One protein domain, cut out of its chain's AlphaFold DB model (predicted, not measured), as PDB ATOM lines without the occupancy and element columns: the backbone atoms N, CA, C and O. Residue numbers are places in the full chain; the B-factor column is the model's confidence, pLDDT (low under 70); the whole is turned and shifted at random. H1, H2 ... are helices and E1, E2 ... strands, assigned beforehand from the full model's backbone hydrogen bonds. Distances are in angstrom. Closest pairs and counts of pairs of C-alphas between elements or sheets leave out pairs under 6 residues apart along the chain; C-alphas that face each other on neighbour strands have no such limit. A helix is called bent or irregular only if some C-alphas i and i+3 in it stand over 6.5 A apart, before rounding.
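AT A GLANCE: This is residues 158 to 264 of the 326 residues of an uncharacterized protein of Photinus pyralis (UniProt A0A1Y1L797). A curled sheet of four strands, like part of a barrel, has the long helix H1 and the shorter H3 over one face; H1 runs on past the sheet toward H2, which is off the sheet. The 107 printed residues run H1, H2, E1, E2, E3, E4, H3, with antiparallel sheet order E1, E2, E3, E4, mixed helices and strands. The whole is elongated, 45 by 29 by 24 A, and only just compact, close to loose, with a radius of gyration of the C-alphas of 15.4 A.

IN THESE COORDINATES: H1, residues 159 to 182, begins at C-alpha 159 (39.555, -21.546, 26.410) and is 33.4 A long; it has a kink of 40 degrees near residue 176 and is irregular, C-alphas 176 and 179 being 7.5 A apart. H2 is residues 189 to 197, E1 207 to 210, E2 220 to 224. E3, residues 231 to 240, spans 28.5 A; E4 is 246 to 250. H3, residues 253 to 263, ends at C-alpha 263 (27.052, -45.986, 40.352).

HOW THE PARTS SIT: The strands form a meander, each the antiparallel neighbour of the one before. N 208 and O 222 of E1 and E2 are 2.8 A apart; N 221 and O 234 of E2 and E3, 2.9 A; N 237 and O 249 of E3 and E4, 2.8 A, within hydrogen-bond range. H1 is on the sheet at a height of 7.0 A, in two layers, helix and sheet; C-alphas Gln 163 and Val 207 are closest to E1, 5.9 A. H3, on the same face, runs along E3, with C-alphas Ile 232 and Phe 255 closest, 6.1 A. H1, with residues 170 to 181 alone, and H3 only just touch, with 3 pairs of C-alphas within 8 A, the closest Phe 181 and Phe 263, 6.2 A. H2 is close to H1 but not clearly touching, at Glu 182 and Leu 192, C-alphas 7.3 A apart. Every O i to N i+4 pair is within range in H2, 18 of 20 in H1, 5 of 7 in H3.

THE WHOLE: The C-alphas farthest apart, Gln 185 and Glu 214, are 48.3 A apart. The printed part has no cut, and no link is long. Residues 185 to 186, 197 to 203 and 212 to 218 have pLDDT under 70.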
ATOM      1  N   ASP A 158      37.640 -17.420  25.819       85.75
ATOM      2  CA  ASP A 158      38.773 -17.796  26.663       85.75
ATOM      3  C   ASP A 158      38.687 -19.296  26.986       85.75
ATOM      4  O   ASP A 158      37.887 -19.741  27.815       85.75
ATOM      5  N   ILE A 159      39.509 -20.085  26.290       85.12
ATOM      6  CA  ILE A 159      39.555 -21.546  26.410       85.12
ATOM      7  C   ILE A 159      39.844 -21.965  27.856       85.12
ATOM      8  O   ILE A 159      39.202 -22.894  28.350       85.12
ATOM      9  N   ASN A 160      40.747 -21.270  28.551       85.19
ATOM     10  CA  ASN A 160      41.147 -21.624  29.914       85.19
ATOM     11  C   ASN A 160      40.006 -21.369  30.903       85.19
ATOM     12  O   ASN A 160      39.728 -22.193  31.782       85.19
ATOM     13  N   LEU A 161      39.302 -20.246  30.735       89.38
ATOM     14  CA  LEU A 161      38.129 -19.924  31.543       89.38
ATOM     15  C   LEU A 161      37.009 -20.950  31.329       89.38
ATOM     16  O   LEU A 161      36.398 -21.417  32.291       89.38
ATOM     17  N   GLU A 162      36.732 -21.329  30.081       89.81
ATOM     18  CA  GLU A 162      35.680 -22.303  29.784       89.81
ATOM     19  C   GLU A 162      36.044 -23.718  30.251       89.81
ATOM     20  O   GLU A 162      35.182 -24.410  30.800       89.81
ATOM     21  N   GLN A 163      37.307 -24.136  30.115       89.69
ATOM     22  CA  GLN A 163      37.801 -25.389  30.696       89.69
ATOM     23  C   GLN A 163      37.583 -25.402  32.209       89.69
ATOM     24  O   GLN A 163      37.029 -26.366  32.737       89.69
ATOM     25  N   SER A 164      37.926 -24.303  32.888       88.38
ATOM     26  CA  SER A 164      37.738 -24.154  34.333       88.38
ATOM     27  C   SER A 164      36.265 -24.276  34.733       88.38
ATOM     28  O   SER A 164      35.942 -25.025  35.652       88.38
ATOM     29  N   LYS A 165      35.347 -23.630  34.000       91.00
ATOM     30  CA  LYS A 165      33.894 -23.736  34.245       91.00
ATOM     31  C   LYS A 165      33.370 -25.161  34.066       91.00
ATOM     32  O   LYS A 165      32.528 -25.614  34.843       91.00
ATOM     33  N   ILE A 166      33.812 -25.868  33.026       92.06
ATOM     34  CA  ILE A 166      33.407 -27.263  32.786       92.06
ATOM     35  C   ILE A 166      33.921 -28.154  33.916       92.06
ATOM     36  O   ILE A 166      33.158 -28.950  34.468       92.06
ATOM     37  N   ASN A 167      35.193 -27.993  34.275       90.00
ATOM     38  CA  ASN A 167      35.838 -28.745  35.339       90.00
ATOM     39  C   ASN A 167      35.106 -28.532  36.672       90.00
ATOM     40  O   ASN A 167      34.667 -29.494  37.298       90.00
ATOM     41  N   GLU A 168      34.840 -27.275  37.041       89.50
ATOM     42  CA  GLU A 168      34.121 -26.925  38.267       89.50
ATOM     43  C   GLU A 168      32.733 -27.579  38.329       89.50
ATOM     44  O   GLU A 168      32.371 -28.160  39.351       89.50
ATOM     45  N   ASN A 169      31.968 -27.558  37.233       91.56
ATOM     46  CA  ASN A 169      30.654 -28.201  37.180       91.56
ATOM     47  C   ASN A 169      30.745 -29.733  37.296       91.56
ATOM     48  O   ASN A 169      29.928 -30.348  37.985       91.56
ATOM     49  N   CYS A 170      31.740 -30.355  36.659       90.62
ATOM     50  CA  CYS A 170      31.974 -31.797  36.764       90.62
ATOM     51  C   CYS A 170      32.342 -32.201  38.200       90.62
ATOM     52  O   CYS A 170      31.785 -33.160  38.740       90.62
ATOM     53  N   VAL A 171      33.228 -31.438  38.845       87.50
ATOM     54  CA  VAL A 171      33.627 -31.638  40.244       87.50
ATOM     55  C   VAL A 171      32.455 -31.401  41.191       87.50
ATOM     56  O   VAL A 171      32.218 -32.217  42.083       87.50
ATOM     57  N   ARG A 172      31.686 -30.326  40.988       89.06
ATOM     58  CA  ARG A 172      30.490 -30.010  41.779       89.06
ATOM     59  C   ARG A 172      29.489 -31.159  41.740       89.06
ATOM     60  O   ARG A 172      29.043 -31.600  42.793       89.06
ATOM     61  N   PHE A 173      29.219 -31.713  40.558       89.75
ATOM     62  CA  PHE A 173      28.340 -32.871  40.422       89.75
ATOM     63  C   PHE A 173      28.840 -34.082  41.220       89.75
ATOM     64  O   PHE A 173      28.046 -34.728  41.903       89.75
ATOM     65  N   ILE A 174      30.141 -34.394  41.169       86.19
ATOM     66  CA  ILE A 174      30.700 -35.495  41.966       86.19
ATOM     67  C   ILE A 174      30.528 -35.227  43.461       86.19
ATOM     68  O   ILE A 174      30.097 -36.127  44.171       86.19
ATOM     69  N   LYS A 175      30.802 -34.003  43.928       84.12
ATOM     70  CA  LYS A 175      30.643 -33.613  45.338       84.12
ATOM     71  C   LYS A 175      29.198 -33.753  45.812       84.12
ATOM     72  O   LYS A 175      28.945 -34.393  46.826       84.12
ATOM     73  N   GLU A 176      28.249 -33.201  45.061       85.19
ATOM     74  CA  GLU A 176      26.820 -33.228  45.402       85.19
ATOM     75  C   GLU A 176      26.255 -34.649  45.452       85.19
ATOM     76  O   GLU A 176      25.335 -34.932  46.216       85.19
ATOM     77  N   ASN A 177      26.819 -35.558  44.656       84.81
ATOM     78  CA  ASN A 177      26.373 -36.942  44.593       84.81
ATOM     79  C   ASN A 177      27.292 -37.902  45.373       84.81
ATOM     80  O   ASN A 177      26.998 -39.093  45.421       84.81
ATOM     81  N   TYR A 178      28.350 -37.406  46.032       81.62
ATOM     82  CA  TYR A 178      29.354 -38.224  46.724       81.62
ATOM     83  C   TYR A 178      28.718 -39.140  47.768       81.62
ATOM     84  O   TYR A 178      28.906 -40.350  47.717       81.62
ATOM     85  N   ASN A 179      27.894 -38.584  48.661       77.75
ATOM     86  CA  ASN A 179      27.242 -39.357  49.723       77.75
ATOM     87  C   ASN A 179      26.316 -40.441  49.149       77.75
ATOM     88  O   ASN A 179      26.248 -41.550  49.673       77.75
ATOM     89  N   ALA A 180      25.624 -40.140  48.044       78.50
ATOM     90  CA  ALA A 180      24.780 -41.112  47.356       78.50
ATOM     91  C   ALA A 180      25.611 -42.228  46.694       78.50
ATOM     92  O   ALA A 180      25.150 -43.364  46.598       78.50
ATOM     93  N   PHE A 181      26.835 -41.918  46.259       76.75
ATOM     94  CA  PHE A 181      27.775 -42.898  45.722       76.75
ATOM     95  C   PHE A 181      28.388 -43.758  46.828       76.75
ATOM     96  O   PHE A 181      28.392 -44.975  46.701       76.75
ATOM     97  N   GLU A 182      28.841 -43.159  47.928       74.19
ATOM     98  CA  GLU A 182      29.447 -43.869  49.060       74.19
ATOM     99  C   GLU A 182      28.469 -44.852  49.720       74.19
ATOM    100  O   GLU A 182      28.840 -45.974  50.058       74.19
ATOM    101  N   GLN A 183      27.196 -44.470  49.840       73.75
ATOM    102  CA  GLN A 183      26.149 -45.327  50.406       73.75
ATOM    103  C   GLN A 183      25.676 -46.430  49.448       73.75
ATOM    104  O   GLN A 183      24.959 -47.346  49.861       73.75
ATOM    105  N   SER A 184      26.058 -46.377  48.169       75.00
ATOM    106  CA  SER A 184      25.742 -47.444  47.226       75.00
ATOM    107  C   SER A 184      26.608 -48.665  47.541       75.00
ATOM    108  O   SER A 184      27.809 -48.686  47.284       75.00
ATOM    109  N   GLN A 185      25.982 -49.726  48.062       65.38
ATOM    110  CA  GLN A 185      26.649 -50.979  48.465       65.38
ATOM    111  C   GLN A 185      27.392 -51.713  47.327       65.38
ATOM    112  O   GLN A 185      27.988 -52.759  47.560       65.38
ATOM    113  N   ASN A 186      27.346 -51.202  46.094       69.94
ATOM    114  CA  ASN A 186      27.832 -51.886  44.897       69.94
ATOM    115  C   ASN A 186      28.799 -51.038  44.058       69.94
ATOM    116  O   ASN A 186      29.019 -51.338  42.882       69.94
ATOM    117  N   VAL A 187      29.386 -49.986  44.633       71.12
ATOM    118  CA  VAL A 187      30.479 -49.265  43.974       71.12
ATOM    119  C   VAL A 187      31.708 -50.169  43.910       71.12
ATOM    120  O   VAL A 187      32.132 -50.750  44.907       71.12
ATOM    121  N   GLU A 188      32.290 -50.305  42.718       71.38
ATOM    122  CA  GLU A 188      33.497 -51.109  42.537       71.38
ATOM    123  C   GLU A 188      34.617 -50.569  43.454       71.38
ATOM    124  O   GLU A 188      34.854 -49.359  43.455       71.38
ATOM    125  N   PRO A 189      35.349 -51.413  44.211       72.62
ATOM    126  CA  PRO A 189      36.330 -50.946  45.200       72.62
ATOM    127  C   PRO A 189      37.389 -49.987  44.639       72.62
ATOM    128  O   PRO A 189      37.890 -49.113  45.345       72.62
ATOM    129  N   LYS A 190      37.706 -50.106  43.343       72.94
ATOM    130  CA  LYS A 190      38.604 -49.185  42.635       72.94
ATOM    131  C   LYS A 190      38.050 -47.756  42.554       72.94
ATOM    132  O   LYS A 190      38.814 -46.805  42.654       72.94
ATOM    133  N   PHE A 191      36.734 -47.599  42.419       75.44
ATOM    134  CA  PHE A 191      36.068 -46.299  42.390       75.44
ATOM    135  C   PHE A 191      35.969 -45.696  43.783       75.44
ATOM    136  O   PHE A 191      36.152 -44.494  43.910       75.44
ATOM    137  N   LEU A 192      35.776 -46.514  44.823       71.81
ATOM    138  CA  LEU A 192      35.861 -46.047  46.208       71.81
ATOM    139  C   LEU A 192      37.263 -45.539  46.538       71.81
ATOM    140  O   LEU A 192      37.375 -44.490  47.146       71.81
ATOM    141  N   ARG A 193      38.332 -46.200  46.072       72.88
ATOM    142  CA  ARG A 193      39.703 -45.677  46.232       72.88
ATOM    143  C   ARG A 193      39.912 -44.352  45.516       72.88
ATOM    144  O   ARG A 193      40.592 -43.488  46.050       72.88
ATOM    145  N   ILE A 194      39.347 -44.199  44.319       71.88
ATOM    146  CA  ILE A 194      39.354 -42.918  43.615       71.88
ATOM    147  C   ILE A 194      38.598 -41.903  44.481       71.88
ATOM    148  O   ILE A 194      39.212 -40.961  44.938       71.88
ATOM    149  N   LEU A 195      37.343 -42.145  44.853       71.38
ATOM    150  CA  LEU A 195      36.530 -41.261  45.705       71.38
ATOM    151  C   LEU A 195      37.167 -40.903  47.061       71.38
ATOM    152  O   LEU A 195      37.106 -39.747  47.456       71.38
ATOM    153  N   GLN A 196      37.815 -41.851  47.738       70.81
ATOM    154  CA  GLN A 196      38.467 -41.667  49.041       70.81
ATOM    155  C   GLN A 196      39.800 -40.917  48.940       70.81
ATOM    156  O   GLN A 196      40.156 -40.180  49.853       70.81
ATOM    157  N   ASN A 197      40.537 -41.098  47.837       64.19
ATOM    158  CA  ASN A 197      41.788 -40.382  47.572       64.19
ATOM    159  C   ASN A 197      41.577 -39.095  46.765       64.19
ATOM    160  O   ASN A 197      42.522 -38.327  46.575       64.19
ATOM    161  N   LEU A 198      40.363 -38.858  46.265       63.94
ATOM    162  CA  LEU A 198      39.979 -37.611  45.629       63.94
ATOM    163  C   LEU A 198      39.863 -36.572  46.740       63.94
ATOM    164  O   LEU A 198      38.785 -36.298  47.264       63.94
ATOM    165  N   ASP A 199      40.990 -35.942  47.064       65.56
ATOM    166  CA  ASP A 199      40.947 -34.581  47.571       65.56
ATOM    167  C   ASP A 199      40.142 -33.787  46.540       65.56
ATOM    168  O   ASP A 199      40.574 -33.560  45.410       65.56
ATOM    169  N   THR A 200      38.902 -33.462  46.890       56.66
ATOM    170  CA  THR A 200      37.952 -32.883  45.942       56.66
ATOM    171  C   THR A 200      38.359 -31.476  45.474       56.66
ATOM    172  O   THR A 200      37.692 -30.890  44.619       56.66
ATOM    173  N   SER A 201      39.442 -30.929  46.038       59.16
ATOM    174  CA  SER A 201      40.144 -29.730  45.577       59.16
ATOM    175  C   SER A 201      41.170 -29.991  44.459       59.16
ATOM    176  O   SER A 201      41.623 -29.043  43.826       59.16
ATOM    177  N   ARG A 202      41.507 -31.258  44.178       60.12
ATOM    178  CA  ARG A 202      42.531 -31.698  43.208       60.12
ATOM    179  C   ARG A 202      41.986 -32.525  42.044       60.12
ATOM    180  O   ARG A 202      42.767 -33.060  41.261       60.12
ATOM    181  N   ILE A 203      40.666 -32.686  41.942       66.94
ATOM    182  CA  ILE A 203      40.068 -33.377  40.798       66.94
ATOM    183  C   ILE A 203      40.218 -32.469  39.588       66.94
ATOM    184  O   ILE A 203      39.466 -31.509  39.442       66.94
ATOM    185  N   ASP A 204      41.185 -32.789  38.742       71.81
ATOM    186  CA  ASP A 204      41.349 -32.121  37.467       71.81
ATOM    187  C   ASP A 204      40.884 -33.049  36.351       71.81
ATOM    188  O   ASP A 204      41.493 -34.086  36.064       71.81
ATOM    189  N   PHE A 205      39.742 -32.719  35.761       82.00
ATOM    190  CA  PHE A 205      39.308 -33.399  34.559       82.00
ATOM    191  C   PHE A 205      40.154 -32.935  33.379       82.00
ATOM    192  O   PHE A 205      40.286 -31.742  33.124       82.00
ATOM    193  N   ASN A 206      40.644 -33.880  32.578       86.88
ATOM    194  CA  ASN A 206      41.217 -33.543  31.281       86.88
ATOM    195  C   ASN A 206      40.084 -33.057  30.358       86.88
ATOM    196  O   ASN A 206      39.323 -33.868  29.819       86.88
ATOM    197  N   VAL A 207      39.946 -31.732  30.238       89.31
ATOM    198  CA  VAL A 207      38.953 -31.062  29.394       89.31
ATOM    199  C   VAL A 207      39.625 -30.569  28.115       89.31
ATOM    200  O   VAL A 207      40.437 -29.648  28.140       89.31
ATOM    201  N   ARG A 208      39.242 -31.127  26.966       89.12
ATOM    202  CA  ARG A 208      39.683 -30.669  25.639       89.12
ATOM    203  C   ARG A 208      38.541 -29.949  24.936       89.12
ATOM    204  O   ARG A 208      37.528 -30.571  24.623       89.12
ATOM    205  N   ILE A 209      38.680 -28.646  24.704       85.50
ATOM    206  CA  ILE A 209      37.689 -27.862  23.958       85.50
ATOM    207  C   ILE A 209      38.074 -27.871  22.483       85.50
ATOM    208  O   ILE A 209      39.189 -27.512  22.124       85.50
ATOM    209  N   HIS A 210      37.133 -28.279  21.639       82.56
ATOM    210  CA  HIS A 210      37.241 -28.155  20.195       82.56
ATOM    211  C   HIS A 210      36.309 -27.028  19.751       82.56
ATOM    212  O   HIS A 210      35.085 -27.163  19.842       82.56
ATOM    213  N   SER A 211      36.905 -25.924  19.311       72.06
ATOM    214  CA  SER A 211      36.224 -24.848  18.601       72.06
ATOM    215  C   SER A 211      36.477 -25.026  17.113       72.06
ATOM    216  O   SER A 211      37.616 -24.907  16.662       72.06
ATOM    217  N   ASP A 212      35.429 -25.336  16.362       64.94
ATOM    218  CA  ASP A 212      35.477 -25.236  14.911       64.94
ATOM    219  C   ASP A 212      35.151 -23.782  14.547       64.94
ATOM    220  O   ASP A 212      34.018 -23.331  14.713       64.94
ATOM    221  N   ILE A 213      36.179 -23.017  14.170       55.50
ATOM    222  CA  ILE A 213      36.057 -21.582  13.869       55.50
ATOM    223  C   ILE A 213      35.219 -21.373  12.601       55.50
ATOM    224  O   ILE A 213      34.503 -20.378  12.490       55.50
ATOM    225  N   GLU A 214      35.262 -22.325  11.668       55.53
ATOM    226  CA  GLU A 214      34.534 -22.255  10.399       55.53
ATOM    227  C   GLU A 214      33.070 -22.672  10.573       55.53
ATOM    228  O   GLU A 214      32.175 -22.170   9.890       55.53
ATOM    229  N   ASN A 215      32.805 -23.523  11.564       56.19
ATOM    230  CA  ASN A 215      31.482 -24.018  11.910       56.19
ATOM    231  C   ASN A 215      31.042 -23.457  13.271       56.19
ATOM    232  O   ASN A 215      31.037 -24.144  14.297       56.19
ATOM    233  N   SER A 216      30.587 -22.201  13.243       52.94
ATOM    234  CA  SER A 216      30.047 -21.390  14.355       52.94
ATOM    235  C   SER A 216      29.041 -22.098  15.287       52.94
ATOM    236  O   SER A 216      28.763 -21.625  16.387       52.94
ATOM    237  N   ASN A 217      28.526 -23.262  14.893       52.81
ATOM    238  CA  ASN A 217      27.538 -24.043  15.628       52.81
ATOM    239  C   ASN A 217      28.106 -25.204  16.473       52.81
ATOM    240  O   ASN A 217      27.328 -25.862  17.165       52.81
ATOM    241  N   PHE A 218      29.418 -25.486  16.462       56.56
ATOM    242  CA  PHE A 218      29.954 -26.724  17.060       56.56
ATOM    243  C   PHE A 218      31.096 -26.533  18.063       56.56
ATOM    244  O   PHE A 218      32.110 -27.227  18.019       56.56
ATOM    245  N   ASN A 219      30.892 -25.682  19.069       74.19
ATOM    246  CA  ASN A 219      31.733 -25.732  20.266       74.19
ATOM    247  C   ASN A 219      31.380 -26.979  21.093       74.19
ATOM    248  O   ASN A 219      30.296 -27.080  21.677       74.19
ATOM    249  N   ARG A 220      32.297 -27.949  21.148       88.06
ATOM    250  CA  ARG A 220      32.160 -29.148  21.989       88.06
ATOM    251  C   ARG A 220      33.388 -29.323  22.866       88.06
ATOM    252  O   ARG A 220      34.512 -29.172  22.401       88.06
ATOM    253  N   ALA A 221      33.169 -29.711  24.113       91.56
ATOM    254  CA  ALA A 221      34.236 -30.153  24.992       91.56
ATOM    255  C   ALA A 221      34.226 -31.679  25.115       91.56
ATOM    256  O   ALA A 221      33.168 -32.316  25.108       91.56
ATOM    257  N   LEU A 222      35.411 -32.265  25.221       92.81
ATOM    258  CA  LEU A 222      35.628 -33.648  25.610       92.81
ATOM    259  C   LEU A 222      36.170 -33.658  27.032       92.81
ATOM    260  O   LEU A 222      37.170 -33.010  27.315       92.81
ATOM    261  N   VAL A 223      35.502 -34.394  27.911       94.38
ATOM    262  CA  VAL A 223      35.915 -34.591  29.299       94.38
ATOM    263  C   VAL A 223      36.269 -36.054  29.491       94.38
ATOM    264  O   VAL A 223      35.398 -36.916  29.365       94.38
ATOM    265  N   THR A 224      37.529 -36.350  29.792       91.56
ATOM    266  CA  THR A 224      37.956 -37.728  30.059       91.56
ATOM    267  C   THR A 224      37.486 -38.164  31.450       91.56
ATOM    268  O   THR A 224      37.786 -37.529  32.459       91.56
ATOM    269  N   CYS A 225      36.729 -39.259  31.522       90.38
ATOM    270  CA  CYS A 225      36.234 -39.810  32.779       90.38
ATOM    271  C   CYS A 225      37.373 -40.382  33.637       90.38
ATOM    272  O   CYS A 225      38.043 -41.317  33.215       90.38
ATOM    273  N   CYS A 226      37.500 -39.942  34.889       85.31
ATOM    274  CA  CYS A 226      38.502 -40.452  35.835       85.31
ATOM    275  C   CYS A 226      38.290 -41.911  36.298       85.31
ATOM    276  O   CYS A 226      39.180 -42.494  36.907       85.31
ATOM    277  N   PHE A 227      37.131 -42.516  36.021       84.19
ATOM    278  CA  PHE A 227      36.807 -43.889  36.431       84.19
ATOM    279  C   PHE A 227      37.076 -44.928  35.333       84.19
ATOM    280  O   PHE A 227      37.449 -46.063  35.627       84.19
ATOM    281  N   CYS A 228      36.868 -44.568  34.066       87.06
ATOM    282  CA  CYS A 228      36.970 -45.504  32.939       87.06
ATOM    283  C   CYS A 228      37.746 -44.970  31.734       87.06
ATOM    284  O   CYS A 228      37.805 -45.648  30.714       87.06
ATOM    285  N   ASN A 229      38.310 -43.764  31.833       86.56
ATOM    286  CA  ASN A 229      39.071 -43.088  30.783       86.56
ATOM    287  C   ASN A 229      38.308 -42.877  29.462       86.56
ATOM    288  O   ASN A 229      38.909 -42.537  28.449       86.56
ATOM    289  N   CYS A 230      36.981 -43.039  29.449       91.12
ATOM    290  CA  CYS A 230      36.170 -42.699  28.286       91.12
ATOM    291  C   CYS A 230      36.039 -41.180  28.139       91.12
ATOM    292  O   CYS A 230      35.755 -40.483  29.116       91.12
ATOM    293  N   ASP A 231      36.142 -40.689  26.907       93.44
ATOM    294  CA  ASP A 231      35.862 -39.293  26.585       93.44
ATOM    295  C   ASP A 231      34.355 -39.034  26.505       93.44
ATOM    296  O   ASP A 231      33.607 -39.672  25.757       93.44
ATOM    297  N   ILE A 232      33.905 -38.050  27.273       94.81
ATOM    298  CA  ILE A 232      32.510 -37.643  27.369       94.81
ATOM    299  C   ILE A 232      32.330 -36.326  26.620       94.81
ATOM    300  O   ILE A 232      32.977 -35.329  26.924       94.81
ATOM    301  N   LYS A 233      31.389 -36.300  25.675       94.31
ATOM    302  CA  LYS A 233      31.043 -35.096  24.908       94.31
ATOM    303  C   LYS A 233      30.124 -34.170  25.708       94.31
ATOM    304  O   LYS A 233      28.995 -34.563  26.020       94.31
ATOM    305  N   ILE A 234      30.565 -32.939  25.948       94.44
ATOM    306  CA  ILE A 234      29.786 -31.846  26.541       94.44
ATOM    307  C   ILE A 234      29.541 -30.793  25.448       94.44
ATOM    308  O   ILE A 234      30.455 -30.039  25.109       94.44
ATOM    309  N   PRO A 235      28.346 -30.766  24.830       91.06
ATOM    310  CA  PRO A 235      28.031 -29.774  23.813       91.06
ATOM    311  C   PRO A 235      27.744 -28.409  24.446       91.06
ATOM    312  O   PRO A 235      27.203 -28.326  25.554       91.06
ATOM    313  N   ARG A 236      28.067 -27.341  23.718       88.94
ATOM    314  CA  ARG A 236      27.630 -25.980  24.031       88.94
ATOM    315  C   ARG A 236      26.322 -25.688  23.303       88.94
ATOM    316  O   ARG A 236      26.160 -26.076  22.152       88.94
ATOM    317  N   THR A 237      25.391 -25.017  23.966       87.38
ATOM    318  CA  THR A 237      24.121 -24.567  23.382       87.38
ATOM    319  C   THR A 237      23.898 -23.098  23.701       87.38
ATOM    320  O   THR A 237      24.404 -22.600  24.706       87.38
ATOM    321  N   ILE A 238      23.123 -22.413  22.869       85.75
ATOM    322  CA  ILE A 238      22.631 -21.067  23.161       85.75
ATOM    323  C   ILE A 238      21.319 -21.210  23.935       85.75
ATOM    324  O   ILE A 238      20.469 -22.030  23.577       85.75
ATOM    325  N   VAL A 239      21.173 -20.450  25.015       86.81
ATOM    326  CA  VAL A 239      19.948 -20.346  25.809       86.81
ATOM    327  C   VAL A 239      19.624 -18.871  25.982       86.81
ATOM    328  O   VAL A 239      20.493 -18.086  26.348       86.81
ATOM    329  N   THR A 240      18.373 -18.494  25.751       87.94
ATOM    330  CA  THR A 240      17.902 -17.132  26.004       87.94
ATOM    331  C   THR A 240      17.605 -16.964  27.495       87.94
ATOM    332  O   THR A 240      16.845 -17.748  28.072       87.94
ATOM    333  N   ASN A 241      18.234 -15.986  28.147       87.81
ATOM    334  CA  ASN A 241      18.007 -15.685  29.558       87.81
ATOM    335  C   ASN A 241      16.657 -14.963  29.769       87.81
ATOM    336  O   ASN A 241      15.948 -14.630  28.820       87.81
ATOM    337  N   ALA A 242      16.289 -14.704  31.029       88.62
ATOM    338  CA  ALA A 242      15.040 -14.009  31.366       88.62
ATOM    339  C   ALA A 242      14.959 -12.572  30.808       88.62
ATOM    340  O   ALA A 242      13.863 -12.041  30.657       88.62
ATOM    341  N   ASN A 243      16.106 -11.973  30.479       90.62
ATOM    342  CA  ASN A 243      16.208 -10.636  29.899       90.62
ATOM    343  C   ASN A 243      16.081 -10.655  28.364       90.62
ATOM    344  O   ASN A 243      16.145  -9.600  27.742       90.62
ATOM    345  N   GLY A 244      15.907 -11.830  27.744       88.81
ATOM    346  CA  GLY A 244      15.857 -11.977  26.288       88.81
ATOM    347  C   GLY A 244      17.232 -12.057  25.615       88.81
ATOM    348  O   GLY A 244      17.306 -12.093  24.392       88.81
ATOM    349  N   GLU A 245      18.322 -12.108  26.381       85.19
ATOM    350  CA  GLU A 245      19.686 -12.154  25.854       85.19
ATOM    351  C   GLU A 245      20.125 -13.601  25.613       85.19
ATOM    352  O   GLU A 245      19.899 -14.491  26.438       85.19
ATOM    353  N   ASN A 246      20.799 -13.843  24.492       83.12
ATOM    354  CA  ASN A 246      21.349 -15.151  24.159       83.12
ATOM    355  C   ASN A 246      22.660 -15.392  24.915       83.12
ATOM    356  O   ASN A 246      23.644 -14.684  24.721       83.12
ATOM    357  N   VAL A 247      22.684 -16.425  25.755       85.06
ATOM    358  CA  VAL A 247      23.846 -16.823  26.558       85.06
ATOM    359  C   VAL A 247      24.302 -18.218  26.147       85.06
ATOM    360  O   VAL A 247      23.494 -19.128  25.950       85.06
ATOM    361  N   LEU A 248      25.614 -18.414  26.034       85.88
ATOM    362  CA  LEU A 248      26.199 -19.727  25.783       85.88
ATOM    363  C   LEU A 248      26.267 -20.556  27.070       85.88
ATOM    364  O   LEU A 248      26.745 -20.094  28.104       85.88
ATOM    365  N   TYR A 249      25.838 -21.813  26.989       88.94
ATOM    366  CA  TYR A 249      25.759 -22.728  28.123       88.94
ATOM    367  C   TYR A 249      26.286 -24.125  27.771       88.94
ATOM    368  O   TYR A 249      25.978 -24.675  26.714       88.94
ATOM    369  N   TRP A 250      27.058 -24.731  28.675       92.44
ATOM    370  CA  TRP A 250      27.571 -26.097  28.525       92.44
ATOM    371  C   TRP A 250      26.582 -27.132  29.061       92.44
ATOM    372  O   TRP A 250      26.235 -27.142  30.245       92.44
ATOM    373  N   VAL A 251      26.160 -28.064  28.210       93.31
ATOM    374  CA  VAL A 251      25.164 -29.080  28.562       93.31
ATOM    375  C   VAL A 251      25.841 -30.335  29.116       93.31
ATOM    376  O   VAL A 251      26.303 -31.206  28.383       93.31
ATOM    377  N   HIS A 252      25.822 -30.491  30.437       94.69
ATOM    378  CA  HIS A 252      26.499 -31.585  31.152       94.69
ATOM    379  C   HIS A 252      25.690 -32.897  31.220       94.69
ATOM    380  O   HIS A 252      26.071 -33.849  31.899       94.69
ATOM    381  N   SER A 253      24.562 -32.994  30.507       93.12
ATOM    382  CA  SER A 253      23.648 -34.142  30.609       93.12
ATOM    383  C   SER A 253      24.301 -35.480  30.231       93.12
ATOM    384  O   SER A 253      23.998 -36.506  30.843       93.12
ATOM    385  N   ASN A 254      25.225 -35.477  29.267       93.31
ATOM    386  CA  ASN A 254      25.997 -36.662  28.885       93.31
ATOM    387  C   ASN A 254      26.963 -37.095  29.989       93.31
ATOM    388  O   ASN A 254      27.041 -38.286  30.289       93.31
ATOM    389  N   PHE A 255      27.640 -36.137  30.627       94.75
ATOM    390  CA  PHE A 255      28.505 -36.388  31.778       94.75
ATOM    391  C   PHE A 255      27.715 -37.001  32.931       94.75
ATOM    392  O   PHE A 255      28.078 -38.067  33.421       94.75
ATOM    393  N   TYR A 256      26.558 -36.435  33.276       93.06
ATOM    394  CA  TYR A 256      25.712 -36.970  34.347       93.06
ATOM    395  C   TYR A 256      25.206 -38.383  34.050       93.06
ATOM    396  O   TYR A 256      25.244 -39.253  34.921       93.06
ATOM    397  N   LYS A 257      24.749 -38.643  32.817       92.06
ATOM    398  CA  LYS A 257      24.319 -39.985  32.395       92.06
ATOM    399  C   LYS A 257      25.461 -40.989  32.482       92.06
ATOM    400  O   LYS A 257      25.239 -42.094  32.966       92.06
ATOM    401  N   HIS A 258      26.650 -40.608  32.019       92.69
ATOM    402  CA  HIS A 258      27.833 -41.454  32.072       92.69
ATOM    403  C   HIS A 258      28.229 -41.753  33.521       92.69
ATOM    404  O   HIS A 258      28.361 -42.921  33.876       92.69
ATOM    405  N   MET A 259      28.334 -40.737  34.380       89.62
ATOM    406  CA  MET A 259      28.698 -40.927  35.785       89.62
ATOM    407  C   MET A 259      27.721 -41.852  36.496       89.62
ATOM    408  O   MET A 259      28.152 -42.805  37.132       89.62
ATOM    409  N   LYS A 260      26.411 -41.681  36.285       87.88
ATOM    410  CA  LYS A 260      25.406 -42.606  36.829       87.88
ATOM    411  C   LYS A 260      25.666 -44.066  36.454       87.88
ATOM    412  O   LYS A 260      25.348 -44.932  37.252       87.88
ATOM    413  N   THR A 261      26.267 -44.371  35.300       87.62
ATOM    414  CA  THR A 261      26.578 -45.769  34.942       87.62
ATOM    415  C   THR A 261      27.665 -46.415  35.797       87.62
ATOM    416  O   THR A 261      27.661 -47.636  35.906       87.62
ATOM    417  N   HIS A 262      28.540 -45.631  36.434       84.12
ATOM    418  CA  HIS A 262      29.516 -46.151  37.401       84.12
ATOM    419  C   HIS A 262      28.882 -46.479  38.756       84.12
ATOM    420  O   HIS A 262      29.444 -47.263  39.515       84.12
ATOM    421  N   PHE A 263      27.707 -45.906  39.043       77.69
ATOM    422  CA  PHE A 263      27.052 -45.986  40.352       77.69
ATOM    423  C   PHE A 263      25.702 -46.726  40.338       77.69
ATOM    424  O   PHE A 263      25.177 -47.058  41.401       77.69
ATOM    425  N   ASP A 264      25.125 -46.986  39.161       78.19
ATOM    426  CA  ASP A 264      23.831 -47.658  39.012       78.19
ATOM    427  C   ASP A 264      23.979 -49.186  39.045       78.19
ATOM    428  O   ASP A 264      24.449 -49.830  38.104       78.19
TER     429      ASP A 264